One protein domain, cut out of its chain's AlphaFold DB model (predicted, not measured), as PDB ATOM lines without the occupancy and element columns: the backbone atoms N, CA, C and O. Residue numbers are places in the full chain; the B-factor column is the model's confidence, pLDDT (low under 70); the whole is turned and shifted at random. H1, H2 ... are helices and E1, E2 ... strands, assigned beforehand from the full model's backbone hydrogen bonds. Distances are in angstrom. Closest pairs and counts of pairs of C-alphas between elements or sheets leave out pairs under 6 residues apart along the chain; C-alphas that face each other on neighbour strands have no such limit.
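This is residues 73 to 96 and 104 to 199 of the 199 residues of an uncharacterized protein of Mesorhizobium sp (UniProt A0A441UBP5). A long, twisted antiparallel sheet, order E1, E2, E3, has the helical hairpin H1 and H2 packed on one face near one end, making two layers, while E1 and E2 run on beyond E3 as a two-stranded arm. The 120 printed residues, class mixed, follow the order E1 E2 H1 H2 H3 E3. The whole is only just extended, close to loose: radius of gyration of the C-alphas 20.6 A, spans 79 by 33 by 17 A.

E1, residues 73 to 94, 51.1 A, begins at C-alpha 73 (35.124, -10.259, 47.073). E2 is residues 104 to 125, 55.4 A; E3, residues 189 to 198, ends at C-alpha 198 (49.002, -21.687, 37.452). H1 is residues 129 to 152, 34.7 A; H2, 157 to 178, 31.5 A; H3, 182 to 186.

N 86 and O 110 of E1 and E2 are 2.9 A apart, within hydrogen-bond range, as are N 119 and O 193 of E2 and E3, 2.9 A. H1 is on the sheet, closest C-alphas Leu 76 and Ala 143, 4.8 A; H2 is too, Leu 165 and Val 192, 6.0 A. H1 and H2 touch, closest C-alphas Ala 146 and Ala 164, 4.2 A, opposite ways at a tilt of 36 degrees, only just steep. H2 touches H3 with residues 173 to 176 alone, closest C-alphas Leu 176 and Glu 182, 5.5 A. Every O i to N i+4 pair is within hydrogen-bond range in H1 and H2; H3 has 0 of 1, and 2 of 2 O i to N i+3.

The C-alphas farthest apart, Pro 96 and Gly 180, are 79.4 A apart. Residues 97 to 103 are not printed, a gap of 13.7 A between C-alphas 96 and 104. No link printed whole is long. Residues 76, 77 and 192 are under pLDDT 70.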
ATOM      1  N   ASP A  73      33.937  -9.410  47.266       79.81
ATOM      2  CA  ASP A  73      35.124 -10.259  47.073       79.81
ATOM      3  C   ASP A  73      36.395  -9.387  47.085       79.81
ATOM      4  O   ASP A  73      36.599  -8.544  46.205       79.81
ATOM      5  N   LYS A  74      37.262  -9.584  48.085       74.44
ATOM      6  CA  LYS A  74      38.559  -8.899  48.194       74.44
ATOM      7  C   LYS A  74      39.702  -9.896  48.283       74.44
ATOM      8  O   LYS A  74      39.777 -10.690  49.216       74.44
ATOM      9  N   LYS A  75      40.666  -9.786  47.370       79.31
ATOM     10  CA  LYS A  75      41.916 -10.554  47.424       79.31
ATOM     11  C   LYS A  75      42.761 -10.128  48.634       79.31
ATOM     12  O   LYS A  75      43.091  -8.953  48.773       79.31
ATOM     13  N   LEU A  76      43.117 -11.084  49.489       66.75
ATOM     14  CA  LEU A  76      43.871 -10.877  50.736       66.75
ATOM     15  C   LEU A  76      45.374 -11.058  50.538       66.75
ATOM     16  O   LEU A  76      46.176 -10.384  51.172       66.75
ATOM     17  N   GLY A  77      45.758 -11.977  49.655       68.50
ATOM     18  CA  GLY A  77      47.155 -12.303  49.419       68.50
ATOM     19  C   GLY A  77      47.325 -13.342  48.324       68.50
ATOM     20  O   GLY A  77      46.364 -13.997  47.911       68.50
ATOM     21  N   GLN A  78      48.558 -13.461  47.842       77.88
ATOM     22  CA  GLN A  78      48.967 -14.454  46.861       77.88
ATOM     23  C   GLN A  78      50.386 -14.926  47.165       77.88
ATOM     24  O   GLN A  78      51.231 -14.139  47.585       77.88
ATOM     25  N   PHE A  79      50.633 -16.210  46.937       72.44
ATOM     26  CA  PHE A  79      51.913 -16.861  47.156       72.44
ATOM     27  C   PHE A  79      52.001 -18.118  46.282       72.44
ATOM     28  O   PHE A  79      50.977 -18.743  46.008       72.44
ATOM     29  N   GLY A  80      53.205 -18.471  45.828       72.44
ATOM     30  CA  GLY A  80      53.429 -19.633  44.971       72.44
ATOM     31  C   GLY A  80      54.605 -20.469  45.451       72.44
ATOM     32  O   GLY A  80      55.623 -19.924  45.877       72.44
ATOM     33  N   PHE A  81      54.450 -21.791  45.424       71.25
ATOM     34  CA  PHE A  81      55.478 -22.711  45.934       71.25
ATOM     35  C   PHE A  81      55.555 -24.064  45.243       71.25
ATOM     36  O   PHE A  81      56.514 -24.791  45.488       71.25
ATOM     37  N   GLU A  82      54.605 -24.401  44.375       82.56
ATOM     38  CA  GLU A  82      54.668 -25.647  43.615       82.56
ATOM     39  C   GLU A  82      55.062 -25.319  42.173       82.56
ATOM     40  O   GLU A  82      54.215 -24.863  41.401       82.56
ATOM     41  N   PRO A  83      56.346 -25.471  41.801       88.19
ATOM     42  CA  PRO A  83      56.760 -25.328  40.417       88.19
ATOM     43  C   PRO A  83      56.308 -26.546  39.604       88.19
ATOM     44  O   PRO A  83      56.411 -27.687  40.056       88.19
ATOM     45  N   ARG A  84      55.877 -26.313  38.365       89.75
ATOM     46  CA  ARG A  84      55.752 -27.347  37.336       89.75
ATOM     47  C   ARG A  84      56.450 -26.907  36.062       89.75
ATOM     48  O   ARG A  84      56.381 -25.744  35.669       89.75
ATOM     49  N   GLU A  85      57.071 -27.854  35.381       92.62
ATOM     50  CA  GLU A  85      57.615 -27.624  34.048       92.62
ATOM     51  C   GLU A  85      56.538 -27.890  32.999       92.62
ATOM     52  O   GLU A  85      55.896 -28.941  32.985       92.62
ATOM     53  N   VAL A  86      56.331 -26.920  32.111       94.06
ATOM     54  CA  VAL A  86      55.361 -27.015  31.021       94.06
ATOM     55  C   VAL A  86      56.069 -26.777  29.700       94.06
ATOM     56  O   VAL A  86      56.808 -25.804  29.529       94.06
ATOM     57  N   CYS A  87      55.810 -27.651  28.733       94.44
ATOM     58  CA  CYS A  87      56.294 -27.446  27.380       94.44
ATOM     59  C   CYS A  87      55.475 -26.360  26.667       94.44
ATOM     60  O   CYS A  87      54.286 -26.547  26.412       94.44
ATOM     61  N   VAL A  88      56.116 -25.247  26.304       95.06
ATOM     62  CA  VAL A  88      55.498 -24.148  25.534       95.06
ATOM     63  C   VAL A  88      55.726 -24.263  24.041       95.06
ATOM     64  O   VAL A  88      54.955 -23.718  23.254       95.06
ATOM     65  N   LYS A  89      56.790 -24.962  23.636       95.69
ATOM     66  CA  LYS A  89      57.150 -25.098  22.231       95.69
ATOM     67  C   LYS A  89      57.471 -26.544  21.917       95.69
ATOM     68  O   LYS A  89      58.433 -27.111  22.427       95.69
ATOM     69  N   TRP A  90      56.668 -27.114  21.032       94.69
ATOM     70  CA  TRP A  90      56.880 -28.447  20.496       94.69
ATOM     71  C   TRP A  90      57.573 -28.337  19.145       94.69
ATOM     72  O   TRP A  90      57.139 -27.567  18.292       94.69
ATOM     73  N   ALA A  91      58.626 -29.118  18.944       94.12
ATOM     74  CA  ALA A  91      59.092 -29.441  17.608       94.12
ATOM     75  C   ALA A  91      58.517 -30.800  17.225       94.12
ATOM     76  O   ALA A  91      58.426 -31.712  18.051       94.12
ATOM     77  N   SER A  92      58.105 -30.924  15.974       93.12
ATOM     78  CA  SER A  92      57.596 -32.174  15.435       93.12
ATOM     79  C   SER A  92      58.082 -32.367  14.017       93.12
ATOM     80  O   SER A  92      58.241 -31.400  13.275       93.12
ATOM     81  N   GLY A  93      58.255 -33.618  13.623       90.25
ATOM     82  CA  GLY A  93      58.641 -33.973  12.267       90.25
ATOM     83  C   GLY A  93      58.203 -35.385  11.923       90.25
ATOM     84  O   GLY A  93      57.615 -36.090  12.741       90.25
ATOM     85  N   LYS A  94      58.470 -35.806  10.691       90.75
ATOM     86  CA  LYS A  94      58.256 -37.192  10.269       90.75
ATOM     87  C   LYS A  94      59.525 -37.989  10.528       90.75
ATOM     88  O   LYS A  94      60.626 -37.471  10.341       90.75
ATOM     89  N   TRP A  95      59.372 -39.230  10.972       84.31
ATOM     90  CA  TRP A  95      60.509 -40.133  11.036       84.31
ATOM     91  C   TRP A  95      60.964 -40.504   9.617       84.31
ATOM     92  O   TRP A  95      60.119 -40.637   8.731       84.31
ATOM     93  N   PRO A  96      62.275 -40.673   9.383       82.75
ATOM     94  CA  PRO A  96      62.792 -41.055   8.070       82.75
ATOM     95  C   PRO A  96      62.543 -42.536   7.729       82.75
ATOM     96  O   PRO A  96      62.701 -42.933   6.581       82.75
ATOM     97  N   LYS A 104      57.496 -35.953  18.132       92.19
ATOM     98  CA  LYS A 104      57.137 -34.720  18.825       92.19
ATOM     99  C   LYS A 104      58.014 -34.623  20.068       92.19
ATOM    100  O   LYS A 104      57.963 -35.509  20.912       92.19
ATOM    101  N   THR A 105      58.826 -33.578  20.162       93.69
ATOM    102  CA  THR A 105      59.690 -33.315  21.319       93.69
ATOM    103  C   THR A 105      59.491 -31.892  21.813       93.69
ATOM    104  O   THR A 105      59.126 -30.999  21.042       93.69
ATOM    105  N   CYS A 106      59.707 -31.673  23.103       94.06
ATOM    106  CA  CYS A 106      59.682 -30.329  23.647       94.06
ATOM    107  C   CYS A 106      61.003 -29.615  23.345       94.06
ATOM    108  O   CYS A 106      62.071 -30.142  23.643       94.06
ATOM    109  N   VAL A 107      60.932 -28.415  22.772       95.62
ATOM    110  CA  VAL A 107      62.101 -27.562  22.471       95.62
ATOM    111  C   VAL A 107      62.063 -26.224  23.206       95.62
ATOM    112  O   VAL A 107      62.943 -25.390  23.026       95.62
ATOM    113  N   GLY A 108      61.035 -26.000  24.022       93.81
ATOM    114  CA  GLY A 108      60.918 -24.822  24.867       93.81
ATOM    115  C   GLY A 108      60.127 -25.160  26.116       93.81
ATOM    116  O   GLY A 108      58.947 -25.504  26.026       93.81
ATOM    117  N   TRP A 109      60.788 -25.042  27.261       94.69
ATOM    118  CA  TRP A 109      60.207 -25.245  28.580       94.69
ATOM    119  C   TRP A 109      59.947 -23.896  29.237       94.69
ATOM    120  O   TRP A 109      60.724 -22.956  29.069       94.69
ATOM    121  N   LYS A 110      58.864 -23.813  30.004       93.50
ATOM    122  CA  LYS A 110      58.677 -22.771  31.012       93.50
ATOM    123  C   LYS A 110      58.407 -23.424  32.356       93.50
ATOM    124  O   LYS A 110      57.829 -24.511  32.412       93.50
ATOM    125  N   ILE A 111      58.790 -22.737  33.418       91.00
ATOM    126  CA  ILE A 111      58.387 -23.090  34.772       91.00
ATOM    127  C   ILE A 111      57.155 -22.249  35.088       91.00
ATOM    128  O   ILE A 111      57.207 -21.026  34.997       91.00
ATOM    129  N   GLU A 112      56.054 -22.913  35.414       91.19
ATOM    130  CA  GLU A 112      54.876 -22.280  36.001       91.19
ATOM    131  C   GLU A 112      54.867 -22.551  37.502       91.19
ATOM    132  O   GLU A 112      55.301 -23.613  37.949       91.19
ATOM    133  N   PHE A 113      54.331 -21.621  38.281       85.56
ATOM    134  CA  PHE A 113      54.159 -21.786  39.721       85.56
ATOM    135  C   PHE A 113      52.670 -21.865  40.048       85.56
ATOM    136  O   PHE A 113      51.882 -21.043  39.575       85.56
ATOM    137  N   LEU A 114      52.272 -22.836  40.875       85.75
ATOM    138  CA  LEU A 114      50.930 -22.850  41.443       85.75
ATOM    139  C   LEU A 114      50.822 -21.691  42.425       85.75
ATOM    140  O   LEU A 114      51.490 -21.666  43.461       85.75
ATOM    141  N   GLN A 115      49.984 -20.727  42.081       85.56
ATOM    142  CA  GLN A 115      49.645 -19.593  42.915       85.56
ATOM    143  C   GLN A 115      48.427 -19.949  43.756       85.56
ATOM    144  O   GLN A 115      47.406 -20.410  43.248       85.56
ATOM    145  N   HIS A 116      48.526 -19.677  45.045       80.81
ATOM    146  CA  HIS A 116      47.441 -19.757  46.003       80.81
ATOM    147  C   HIS A 116      46.987 -18.326  46.274       80.81
ATOM    148  O   HIS A 116      47.750 -17.523  46.806       80.81
ATOM    149  N   ALA A 117      45.766 -17.984  45.878       83.12
ATOM    150  CA  ALA A 117      45.152 -16.700  46.169       83.12
ATOM    151  C   ALA A 117      44.060 -16.866  47.221       83.12
ATOM    152  O   ALA A 117      43.222 -17.765  47.137       83.12
ATOM    153  N   PHE A 118      44.070 -15.972  48.200       74.56
ATOM    154  CA  PHE A 118      43.032 -15.899  49.217       74.56
ATOM    155  C   PHE A 118      42.110 -14.736  48.935       74.56
ATOM    156  O   PHE A 118      42.575 -13.641  48.619       74.56
ATOM    157  N   HIS A 119      40.820 -14.969  49.096       81.75
ATOM    158  CA  HIS A 119      39.772 -13.991  48.881       81.75
ATOM    159  C   HIS A 119      38.881 -13.958  50.114       81.75
ATOM    160  O   HIS A 119      38.418 -15.000  50.550       81.75
ATOM    161  N   LEU A 120      38.641 -12.793  50.703       73.56
ATOM    162  CA  LEU A 120      37.554 -12.643  51.661       73.56
ATOM    163  C   LEU A 120      36.284 -12.378  50.866       73.56
ATOM    164  O   LEU A 120      36.225 -11.405  50.117       73.56
ATOM    165  N   VAL A 121      35.303 -13.245  51.058       80.69
ATOM    166  CA  VAL A 121      33.977 -13.170  50.467       80.69
ATOM    167  C   VAL A 121      32.987 -12.894  51.589       80.69
ATOM    168  O   VAL A 121      32.898 -13.660  52.549       80.69
ATOM    169  N   ILE A 122      32.275 -11.781  51.483       76.75
ATOM    170  CA  ILE A 122      31.168 -11.438  52.373       76.75
ATOM    171  C   ILE A 122      29.909 -11.425  51.519       76.75
ATOM    172  O   ILE A 122      29.855 -10.688  50.536       76.75
ATOM    173  N   ASP A 123      28.938 -12.247  51.890       80.19
ATOM    174  CA  ASP A 123      27.653 -12.383  51.211       80.19
ATOM    175  C   ASP A 123      26.525 -12.007  52.178       80.19
ATOM    176  O   ASP A 123      26.536 -12.411  53.339       80.19
ATOM    177  N   GLY A 124      25.569 -11.199  51.737       78.31
ATOM    178  CA  GLY A 124      24.439 -10.799  52.564       78.31
ATOM    179  C   GLY A 124      23.571  -9.715  51.928       78.31
ATOM    180  O   GLY A 124      23.779  -9.341  50.771       78.31
ATOM    181  N   PRO A 125      22.569  -9.214  52.670       77.25
ATOM    182  CA  PRO A 125      21.665  -8.184  52.172       77.25
ATOM    183  C   PRO A 125      22.424  -6.890  51.848       77.25
ATOM    184  O   PRO A 125      23.411  -6.568  52.502       77.25
ATOM    185  N   GLU A 126      21.952  -6.126  50.859       75.44
ATOM    186  CA  GLU A 126      22.533  -4.824  50.501       75.44
ATOM    187  C   GLU A 126      22.643  -3.907  51.742       75.44
ATOM    188  O   GLU A 126      21.617  -3.529  52.318       75.44
ATOM    189  N   PRO A 127      23.858  -3.508  52.164       71.06
ATOM    190  CA  PRO A 127      24.009  -2.668  53.341       71.06
ATOM    191  C   PRO A 127      23.689  -1.201  53.030       71.06
ATOM    192  O   PRO A 127      24.023  -0.667  51.964       71.06
ATOM    193  N   GLU A 128      23.139  -0.490  54.012       80.31
ATOM    194  CA  GLU A 128      23.079   0.975  53.990       80.31
ATOM    195  C   GLU A 128      24.492   1.576  53.843       80.31
ATOM    196  O   GLU A 128      25.486   0.960  54.234       80.31
ATOM    197  N   GLY A 129      24.611   2.789  53.289       75.25
ATOM    198  CA  GLY A 129      25.912   3.391  52.947       75.25
ATOM    199  C   GLY A 129      26.922   3.437  54.106       75.25
ATOM    200  O   GLY A 129      28.099   3.138  53.912       75.25
ATOM    201  N   ALA A 130      26.463   3.719  55.329       73.19
ATOM    202  CA  ALA A 130      27.311   3.707  56.524       73.19
ATOM    203  C   ALA A 130      27.787   2.290  56.900       73.19
ATOM    204  O   ALA A 130      28.947   2.093  57.260       73.19
ATOM    205  N   ILE A 131      26.916   1.285  56.761       80.56
ATOM    206  CA  ILE A 131      27.243  -0.119  57.043       80.56
ATOM    207  C   ILE A 131      28.232  -0.648  56.000       80.56
ATOM    208  O   ILE A 131      29.176  -1.348  56.360       80.56
ATOM    209  N   ARG A 132      28.082  -0.255  54.728       79.62
ATOM    210  CA  ARG A 132      29.031  -0.588  53.655       79.62
ATOM    211  C   ARG A 132      30.454  -0.169  53.993       79.62
ATOM    212  O   ARG A 132      31.373  -0.968  53.836       79.62
ATOM    213  N   HIS A 133      30.634   1.057  54.483       83.06
ATOM    214  CA  HIS A 133      31.956   1.539  54.874       83.06
ATOM    215  C   HIS A 133      32.543   0.691  56.009       83.06
ATOM    216  O   HIS A 133      33.703   0.284  55.946       83.06
ATOM    217  N   VAL A 134      31.746   0.383  57.032       85.12
ATOM    218  CA  VAL A 134      32.217  -0.415  58.170       85.12
ATOM    219  C   VAL A 134      32.552  -1.848  57.758       85.12
ATOM    220  O   VAL A 134      33.575  -2.380  58.184       85.12
ATOM    221  N   LEU A 135      31.741  -2.468  56.899       82.31
ATOM    222  CA  LEU A 135      32.017  -3.802  56.361       82.31
ATOM    223  C   LEU A 135      33.291  -3.811  55.507       82.31
ATOM    224  O   LEU A 135      34.087  -4.740  55.622       82.31
ATOM    225  N   ALA A 136      33.537  -2.766  54.711       82.31
ATOM    226  CA  ALA A 136      34.763  -2.633  53.922       82.31
ATOM    227  C   ALA A 136      36.022  -2.457  54.800       82.31
ATOM    228  O   ALA A 136      37.084  -3.017  54.498       82.31
ATOM    229  N   GLU A 137      35.919  -1.718  55.908       86.88
ATOM    230  CA  GLU A 137      36.993  -1.609  56.905       86.88
ATOM    231  C   GLU A 137      37.228  -2.940  57.623       86.88
ATOM    232  O   GLU A 137      38.365  -3.415  57.673       86.88
ATOM    233  N   ALA A 138      36.161  -3.583  58.107       85.06
ATOM    234  CA  ALA A 138      36.219  -4.889  58.758       85.06
ATOM    235  C   ALA A 138      36.858  -5.936  57.835       85.06
ATOM    236  O   ALA A 138      37.722  -6.706  58.256       85.06
ATOM    237  N   ALA A 139      36.496  -5.913  56.552       81.62
ATOM    238  CA  ALA A 139      37.087  -6.753  55.524       81.62
ATOM    239  C   ALA A 139      38.581  -6.479  55.325       81.62
ATOM    240  O   ALA A 139      39.366  -7.402  55.120       81.62
ATOM    241  N   THR A 140      38.996  -5.214  55.405       83.69
ATOM    242  CA  THR A 140      40.408  -4.830  55.298       83.69
ATOM    243  C   THR A 140      41.211  -5.310  56.505       83.69
ATOM    244  O   THR A 140      42.308  -5.831  56.325       83.69
ATOM    245  N   VAL A 141      40.653  -5.228  57.714       86.62
ATOM    246  CA  VAL A 141      41.273  -5.763  58.940       86.62
ATOM    247  C   VAL A 141      41.348  -7.294  58.915       86.62
ATOM    248  O   VAL A 141      42.362  -7.883  59.283       86.62
ATOM    249  N   ALA A 142      40.305  -7.962  58.422       83.88
ATOM    250  CA  ALA A 142      40.318  -9.408  58.224       83.88
ATOM    251  C   ALA A 142      41.363  -9.835  57.181       83.88
ATOM    252  O   ALA A 142      42.063 -10.827  57.382       83.88
ATOM    253  N   ALA A 143      41.514  -9.066  56.099       78.12
ATOM    254  CA  ALA A 143      42.515  -9.298  55.064       78.12
ATOM    255  C   ALA A 143      43.945  -9.206  55.594       78.12
ATOM    256  O   ALA A 143      44.757 -10.095  55.332       78.12
ATOM    257  N   THR A 144      44.252  -8.153  56.352       80.94
ATOM    258  CA  THR A 144      45.588  -7.960  56.921       80.94
ATOM    259  C   THR A 144      45.921  -9.053  57.930       80.94
ATOM    260  O   THR A 144      47.032  -9.579  57.896       80.94
ATOM    261  N   ALA A 145      44.955  -9.471  58.755       84.50
ATOM    262  CA  ALA A 145      45.120 -10.605  59.662       84.50
ATOM    263  C   ALA A 145      45.369 -11.921  58.906       84.50
ATOM    264  O   ALA A 145      46.307 -12.649  59.229       84.50
ATOM    265  N   ALA A 146      44.584 -12.204  57.859       81.06
ATOM    266  CA  ALA A 146      44.755 -13.397  57.031       81.06
ATOM    267  C   ALA A 146      46.152 -13.458  56.402       81.06
ATOM    268  O   ALA A 146      46.822 -14.488  56.477       81.06
ATOM    269  N   ALA A 147      46.599 -12.350  55.803       77.62
ATOM    270  CA  ALA A 147      47.902 -12.260  55.155       77.62
ATOM    271  C   ALA A 147      49.044 -12.419  56.166       77.62
ATOM    272  O   ALA A 147      49.941 -13.235  55.954       77.62
ATOM    273  N   ALA A 148      48.984 -11.699  57.291       80.88
ATOM    274  CA  ALA A 148      50.005 -11.766  58.331       80.88
ATOM    275  C   ALA A 148      50.142 -13.186  58.902       80.88
ATOM    276  O   ALA A 148      51.249 -13.718  58.986       80.88
ATOM    277  N   THR A 149      49.024 -13.838  59.238       83.62
ATOM    278  CA  THR A 149      49.045 -15.201  59.781       83.62
ATOM    279  C   THR A 149      49.411 -16.239  58.721       83.62
ATOM    280  O   THR A 149      50.181 -17.151  59.014       83.62
ATOM    281  N   GLY A 150      48.924 -16.102  57.486       73.62
ATOM    282  CA  GLY A 150      49.246 -17.019  56.390       73.62
ATOM    283  C   GLY A 150      50.738 -17.033  56.046       73.62
ATOM    284  O   GLY A 150      51.312 -18.108  55.870       73.62
ATOM    285  N   ILE A 151      51.378 -15.858  56.021       74.38
ATOM    286  CA  ILE A 151      52.832 -15.715  55.827       74.38
ATOM    287  C   ILE A 151      53.593 -16.202  57.067       74.38
ATOM    288  O   ILE A 151      54.599 -16.897  56.946       74.38
ATOM    289  N   GLY A 152      53.106 -15.856  58.261       76.75
ATOM    290  CA  GLY A 152      53.764 -16.152  59.532       76.75
ATOM    291  C   GLY A 152      53.649 -17.599  60.015       76.75
ATOM    292  O   GLY A 152      54.289 -17.940  61.002       76.75
ATOM    293  N   THR A 153      52.856 -18.455  59.359       80.31
ATOM    294  CA  THR A 153      52.651 -19.853  59.776       80.31
ATOM    295  C   THR A 153      53.628 -20.794  59.049       80.31
ATOM    296  O   THR A 153      53.444 -21.088  57.861       80.31
ATOM    297  N   PRO A 154      54.662 -21.334  59.726       70.62
ATOM    298  CA  PRO A 154      55.572 -22.312  59.139       70.62
ATOM    299  C   PRO A 154      54.924 -23.705  59.148       70.62
ATOM    300  O   PRO A 154      55.191 -24.527  60.018       70.62
ATOM    301  N   ALA A 155      54.039 -23.967  58.190       76.50
ATOM    302  CA  ALA A 155      53.387 -25.262  58.012       76.50
ATOM    303  C   ALA A 155      53.135 -25.561  56.525       76.50
ATOM    304  O   ALA A 155      53.473 -24.748  55.658       76.50
ATOM    305  N   ASP A 156      52.564 -26.733  56.241       78.56
ATOM    306  CA  ASP A 156      52.116 -27.103  54.898       78.56
ATOM    307  C   ASP A 156      51.038 -26.128  54.362       78.56
ATOM    308  O   ASP A 156      50.445 -25.356  55.133       78.56
ATOM    309  N   PRO A 157      50.780 -26.107  53.040       72.94
ATOM    310  CA  PRO A 157      49.835 -25.162  52.447       72.94
ATOM    311  C   PRO A 157      48.447 -25.207  53.099       72.94
ATOM    312  O   PRO A 157      47.867 -24.156  53.367       72.94
ATOM    313  N   ALA A 158      47.942 -26.401  53.424       72.62
ATOM    314  CA  ALA A 158      46.635 -26.585  54.053       72.62
ATOM    315  C   ALA A 158      46.559 -25.945  55.451       72.62
ATOM    316  O   ALA A 158      45.594 -25.247  55.770       72.62
ATOM    317  N   SER A 159      47.595 -26.114  56.271       79.81
ATOM    318  CA  SER A 159      47.655 -25.526  57.612       79.81
ATOM    319  C   SER A 159      47.774 -24.003  57.564       79.81
ATOM    320  O   SER A 159      47.142 -23.314  58.365       79.81
ATOM    321  N   ARG A 160      48.526 -23.450  56.599       77.19
ATOM    322  CA  ARG A 160      48.599 -21.993  56.378       77.19
ATOM    323  C   ARG A 160      47.241 -21.407  56.013       77.19
ATOM    324  O   ARG A 160      46.867 -20.364  56.544       77.19
ATOM    325  N   VAL A 161      46.496 -22.097  55.147       74.69
ATOM    326  CA  VAL A 161      45.129 -21.718  54.756       74.69
ATOM    327  C   VAL A 161      44.213 -21.709  55.983       74.69
ATOM    328  O   VAL A 161      43.538 -20.712  56.240       74.69
ATOM    329  N   ALA A 162      44.221 -22.782  56.777       79.88
ATOM    330  CA  ALA A 162      43.386 -22.892  57.972       79.88
ATOM    331  C   ALA A 162      43.712 -21.811  59.022       79.88
ATOM    332  O   ALA A 162      42.803 -21.213  59.610       79.88
ATOM    333  N   ALA A 163      45.000 -21.514  59.226       82.62
ATOM    334  CA  ALA A 163      45.452 -20.472  60.143       82.62
ATOM    335  C   ALA A 163      45.041 -19.070  59.664       82.62
ATOM    336  O   ALA A 163      44.461 -18.304  60.436       82.62
ATOM    337  N   ALA A 164      45.260 -18.758  58.381       79.75
ATOM    338  CA  ALA A 164      44.838 -17.497  57.774       79.75
ATOM    339  C   ALA A 164      43.318 -17.294  57.882       79.75
ATOM    340  O   ALA A 164      42.865 -16.212  58.252       79.75
ATOM    341  N   LEU A 165      42.529 -18.344  57.631       76.06
ATOM    342  CA  LEU A 165      41.068 -18.307  57.732       76.06
ATOM    343  C   LEU A 165      40.598 -18.044  59.167       76.06
ATOM    344  O   LEU A 165      39.703 -17.229  59.394       76.06
ATOM    345  N   THR A 166      41.217 -18.709  60.140       84.88
ATOM    346  CA  THR A 166      40.891 -18.523  61.560       84.88
ATOM    347  C   THR A 166      41.215 -17.098  62.012       84.88
ATOM    348  O   THR A 166      40.383 -16.456  62.654       84.88
ATOM    349  N   ALA A 167      42.377 -16.569  61.616       85.62
ATOM    350  CA  ALA A 167      42.785 -15.203  61.928       85.62
ATOM    351  C   ALA A 167      41.871 -14.153  61.281       85.62
ATOM    352  O   ALA A 167      41.444 -13.219  61.958       85.62
ATOM    353  N   ALA A 168      41.512 -14.332  60.006       81.69
ATOM    354  CA  ALA A 168      40.601 -13.440  59.293       81.69
ATOM    355  C   ALA A 168      39.237 -13.352  59.987       81.69
ATOM    356  O   ALA A 168      38.748 -12.257  60.267       81.69
ATOM    357  N   LYS A 169      38.642 -14.510  60.314       83.38
ATOM    358  CA  LYS A 169      37.347 -14.584  61.004       83.38
ATOM    359  C   LYS A 169      37.410 -13.937  62.382       83.38
ATOM    360  O   LYS A 169      36.530 -13.151  62.723       83.38
ATOM    361  N   ALA A 170      38.455 -14.230  63.155       89.06
ATOM    362  CA  ALA A 170      38.639 -13.633  64.471       89.06
ATOM    363  C   ALA A 170      38.756 -12.105  64.379       89.06
ATOM    364  O   ALA A 170      38.038 -11.396  65.079       89.06
ATOM    365  N   ALA A 171      39.595 -11.597  63.474       88.50
ATOM    366  CA  ALA A 171      39.799 -10.166  63.281       88.50
ATOM    367  C   ALA A 171      38.520  -9.452  62.810       88.50
ATOM    368  O   ALA A 171      38.187  -8.392  63.338       88.50
ATOM    369  N   PHE A 172      37.761 -10.060  61.892       85.75
ATOM    370  CA  PHE A 172      36.472  -9.533  61.437       85.75
ATOM    371  C   PHE A 172      35.462  -9.415  62.588       85.75
ATOM    372  O   PHE A 172      34.877  -8.356  62.812       85.75
ATOM    373  N   VAL A 173      35.296 -10.492  63.362       87.94
ATOM    374  CA  VAL A 173      34.380 -10.537  64.511       87.94
ATOM    375  C   VAL A 173      34.789  -9.525  65.579       87.94
ATOM    376  O   VAL A 173      33.934  -8.820  66.114       87.94
ATOM    377  N   VAL A 174      36.084  -9.431  65.888       92.31
ATOM    378  CA  VAL A 174      36.615  -8.470  66.863       92.31
ATOM    379  C   VAL A 174      36.370  -7.035  66.398       92.31
ATOM    380  O   VAL A 174      35.924  -6.220  67.204       92.31
ATOM    381  N   TYR A 175      36.581  -6.733  65.113       91.12
ATOM    382  CA  TYR A 175      36.325  -5.401  64.563       91.12
ATOM    383  C   TYR A 175      34.854  -4.994  64.705       91.12
ATOM    384  O   TYR A 175      34.554  -3.900  65.182       91.12
ATOM    385  N   LEU A 176      33.925  -5.889  64.348       88.50
ATOM    386  CA  LEU A 176      32.493  -5.608  64.465       88.50
ATOM    387  C   LEU A 176      32.042  -5.458  65.921       88.50
ATOM    388  O   LEU A 176      31.293  -4.531  66.223       88.50
ATOM    389  N   LYS A 177      32.536  -6.305  66.833       89.44
ATOM    390  CA  LYS A 177      32.252  -6.184  68.274       89.44
ATOM    391  C   LYS A 177      32.765  -4.869  68.854       89.44
ATOM    392  O   LYS A 177      32.046  -4.208  69.593       89.44
ATOM    393  N   ALA A 178      33.971  -4.443  68.481       90.25
ATOM    394  CA  ALA A 178      34.535  -3.168  68.931       90.25
ATOM    395  C   ALA A 178      33.704  -1.950  68.478       90.25
ATOM    396  O   ALA A 178      33.787  -0.885  69.084       90.25
ATOM    397  N   ARG A 179      32.892  -2.107  67.425       88.38
ATOM    398  CA  ARG A 179      31.979  -1.083  66.900       88.38
ATOM    399  C   ARG A 179      30.520  -1.269  67.347       88.38
ATOM    400  O   ARG A 179      29.676  -0.492  66.915       88.38
ATOM    401  N   GLY A 180      30.208  -2.274  68.174       86.69
ATOM    402  CA  GLY A 180      28.835  -2.586  68.604       86.69
ATOM    403  C   GLY A 180      27.929  -3.086  67.472       86.69
ATOM    404  O   GLY A 180      26.723  -2.849  67.471       86.69
ATOM    405  N   LEU A 181      28.517  -3.725  66.458       86.56
ATOM    406  CA  LEU A 181      27.835  -4.185  65.247       86.56
ATOM    407  C   LEU A 181      27.806  -5.713  65.143       86.56
ATOM    408  O   LEU A 181      27.707  -6.256  64.042       86.56
ATOM    409  N   GLU A 182      27.851  -6.436  66.270       83.88
ATOM    410  CA  GLU A 182      27.800  -7.906  66.268       83.88
ATOM    411  C   GLU A 182      26.569  -8.484  65.556       83.88
ATOM    412  O   GLU A 182      26.652  -9.578  65.004       83.88
ATOM    413  N   ARG A 183      25.456  -7.741  65.483       82.94
ATOM    414  CA  ARG A 183      24.251  -8.150  64.742       82.94
ATOM    415  C   ARG A 183      24.494  -8.373  63.246       82.94
ATOM    416  O   ARG A 183      23.729  -9.079  62.610       82.94
ATOM    417  N   LEU A 184      25.542  -7.777  62.672       80.94
ATOM    418  CA  LEU A 184      25.885  -7.996  61.266       80.94
ATOM    419  C   LEU A 184      26.453  -9.408  61.048       80.94
ATOM    420  O   LEU A 184      26.297  -9.970  59.972       80.94
ATOM    421  N   LEU A 185      27.032 -10.041  62.072       79.44
ATOM    422  CA  LEU A 185      27.573 -11.403  61.963       79.44
ATOM    423  C   LEU A 185      26.495 -12.472  61.745       79.44
ATOM    424  O   LEU A 185      26.819 -13.577  61.326       79.44
ATOM    425  N   THR A 186      25.232 -12.169  62.053       81.88
ATOM    426  CA  THR A 186      24.101 -13.068  61.782       81.88
ATOM    427  C   THR A 186      23.410 -12.760  60.455       81.88
ATOM    428  O   THR A 186      22.613 -13.568  59.991       81.88
ATOM    429  N   GLN A 187      23.703 -11.604  59.853       79.50
ATOM    430  CA  GLN A 187      23.101 -11.145  58.598       79.50
ATOM    431  C   GLN A 187      23.981 -11.424  57.381       79.50
ATOM    432  O   GLN A 187      23.454 -11.584  56.285       79.50
ATOM    433  N   TYR A 188      25.299 -11.465  57.575       74.69
ATOM    434  CA  TYR A 188      26.269 -11.670  56.511       74.69
ATOM    435  C   TYR A 188      27.028 -12.974  56.729       74.69
ATOM    436  O   TYR A 188      27.527 -13.255  57.820       74.69
ATOM    437  N   ASP A 189      27.152 -13.746  55.662       79.19
ATOM    438  CA  ASP A 189      28.005 -14.914  55.590       79.19
ATOM    439  C   ASP A 189      29.421 -14.488  55.198       79.19
ATOM    440  O   ASP A 189      29.652 -13.892  54.146       79.19
ATOM    441  N   VAL A 190      30.384 -14.775  56.073       73.00
ATOM    442  CA  VAL A 190      31.783 -14.376  55.906       73.00
ATOM    443  C   VAL A 190      32.628 -15.618  55.674       73.00
ATOM    444  O   VAL A 190      32.831 -16.450  56.569       73.00
ATOM    445  N   ARG A 191      33.187 -15.721  54.470       74.88
ATOM    446  CA  ARG A 191      34.012 -16.849  54.036       74.88
ATOM    447  C   ARG A 191      35.349 -16.343  53.515       74.88
ATOM    448  O   ARG A 191      35.431 -15.278  52.921       74.88
ATOM    449  N   VAL A 192      36.413 -17.107  53.738       68.00
ATOM    450  CA  VAL A 192      37.677 -16.896  53.026       68.00
ATOM    451  C   VAL A 192      37.791 -18.010  52.003       68.00
ATOM    452  O   VAL A 192      37.877 -19.180  52.367       68.00
ATOM    453  N   ASP A 193      37.735 -17.627  50.740       80.06
ATOM    454  CA  ASP A 193      37.824 -18.498  49.586       80.06
ATOM    455  C   ASP A 193      39.298 -18.686  49.215       80.06
ATOM    456  O   ASP A 193      40.095 -17.739  49.218       80.06
ATOM    457  N   HIS A 194      39.677 -19.922  48.910       79.25
ATOM    458  CA  HIS A 194      41.019 -20.260  48.454       79.25
ATOM    459  C   HIS A 194      40.937 -20.690  46.998       79.25
ATOM    460  O   HIS A 194      40.282 -21.670  46.658       79.25
ATOM    461  N   ARG A 195      41.597 -19.927  46.130       86.56
ATOM    462  CA  ARG A 195      41.643 -20.192  44.697       86.56
ATOM    463  C   ARG A 195      43.069 -20.532  44.309       86.56
ATOM    464  O   ARG A 195      44.015 -19.877  44.749       86.56
ATOM    465  N   THR A 196      43.222 -21.545  43.471       85.88
ATOM    466  CA  THR A 196      44.522 -21.941  42.928       85.88
ATOM    467  C   THR A 196      44.545 -21.749  41.428       85.88
ATOM    468  O   THR A 196      43.610 -22.158  40.740       85.88
ATOM    469  N   PHE A 197      45.621 -21.171  40.912       86.81
ATOM    470  CA  PHE A 197      45.835 -21.041  39.476       86.81
ATOM    471  C   PHE A 197      47.320 -21.153  39.147       86.81
ATOM    472  O   PHE A 197      48.173 -20.834  39.969       86.81
ATOM    473  N   TRP A 198      47.629 -21.619  37.942       86.44
ATOM    474  CA  TRP A 198      49.002 -21.687  37.452       86.44
ATOM    475  C   TRP A 198      49.374 -20.359  36.791       86.44
ATOM    476  O   TRP A 198      48.599 -19.853  35.977       86.44
ATOM    477  N   SER A 199      50.530 -19.800  37.156       81.62
ATOM    478  CA  SER A 199      51.107 -18.587  36.554       81.62
ATOM    479  C   SER A 199      52.483 -18.857  35.973       81.62
ATOM    480  O   SER A 199      53.279 -19.477  36.719       81.62
TER     481      SER A 199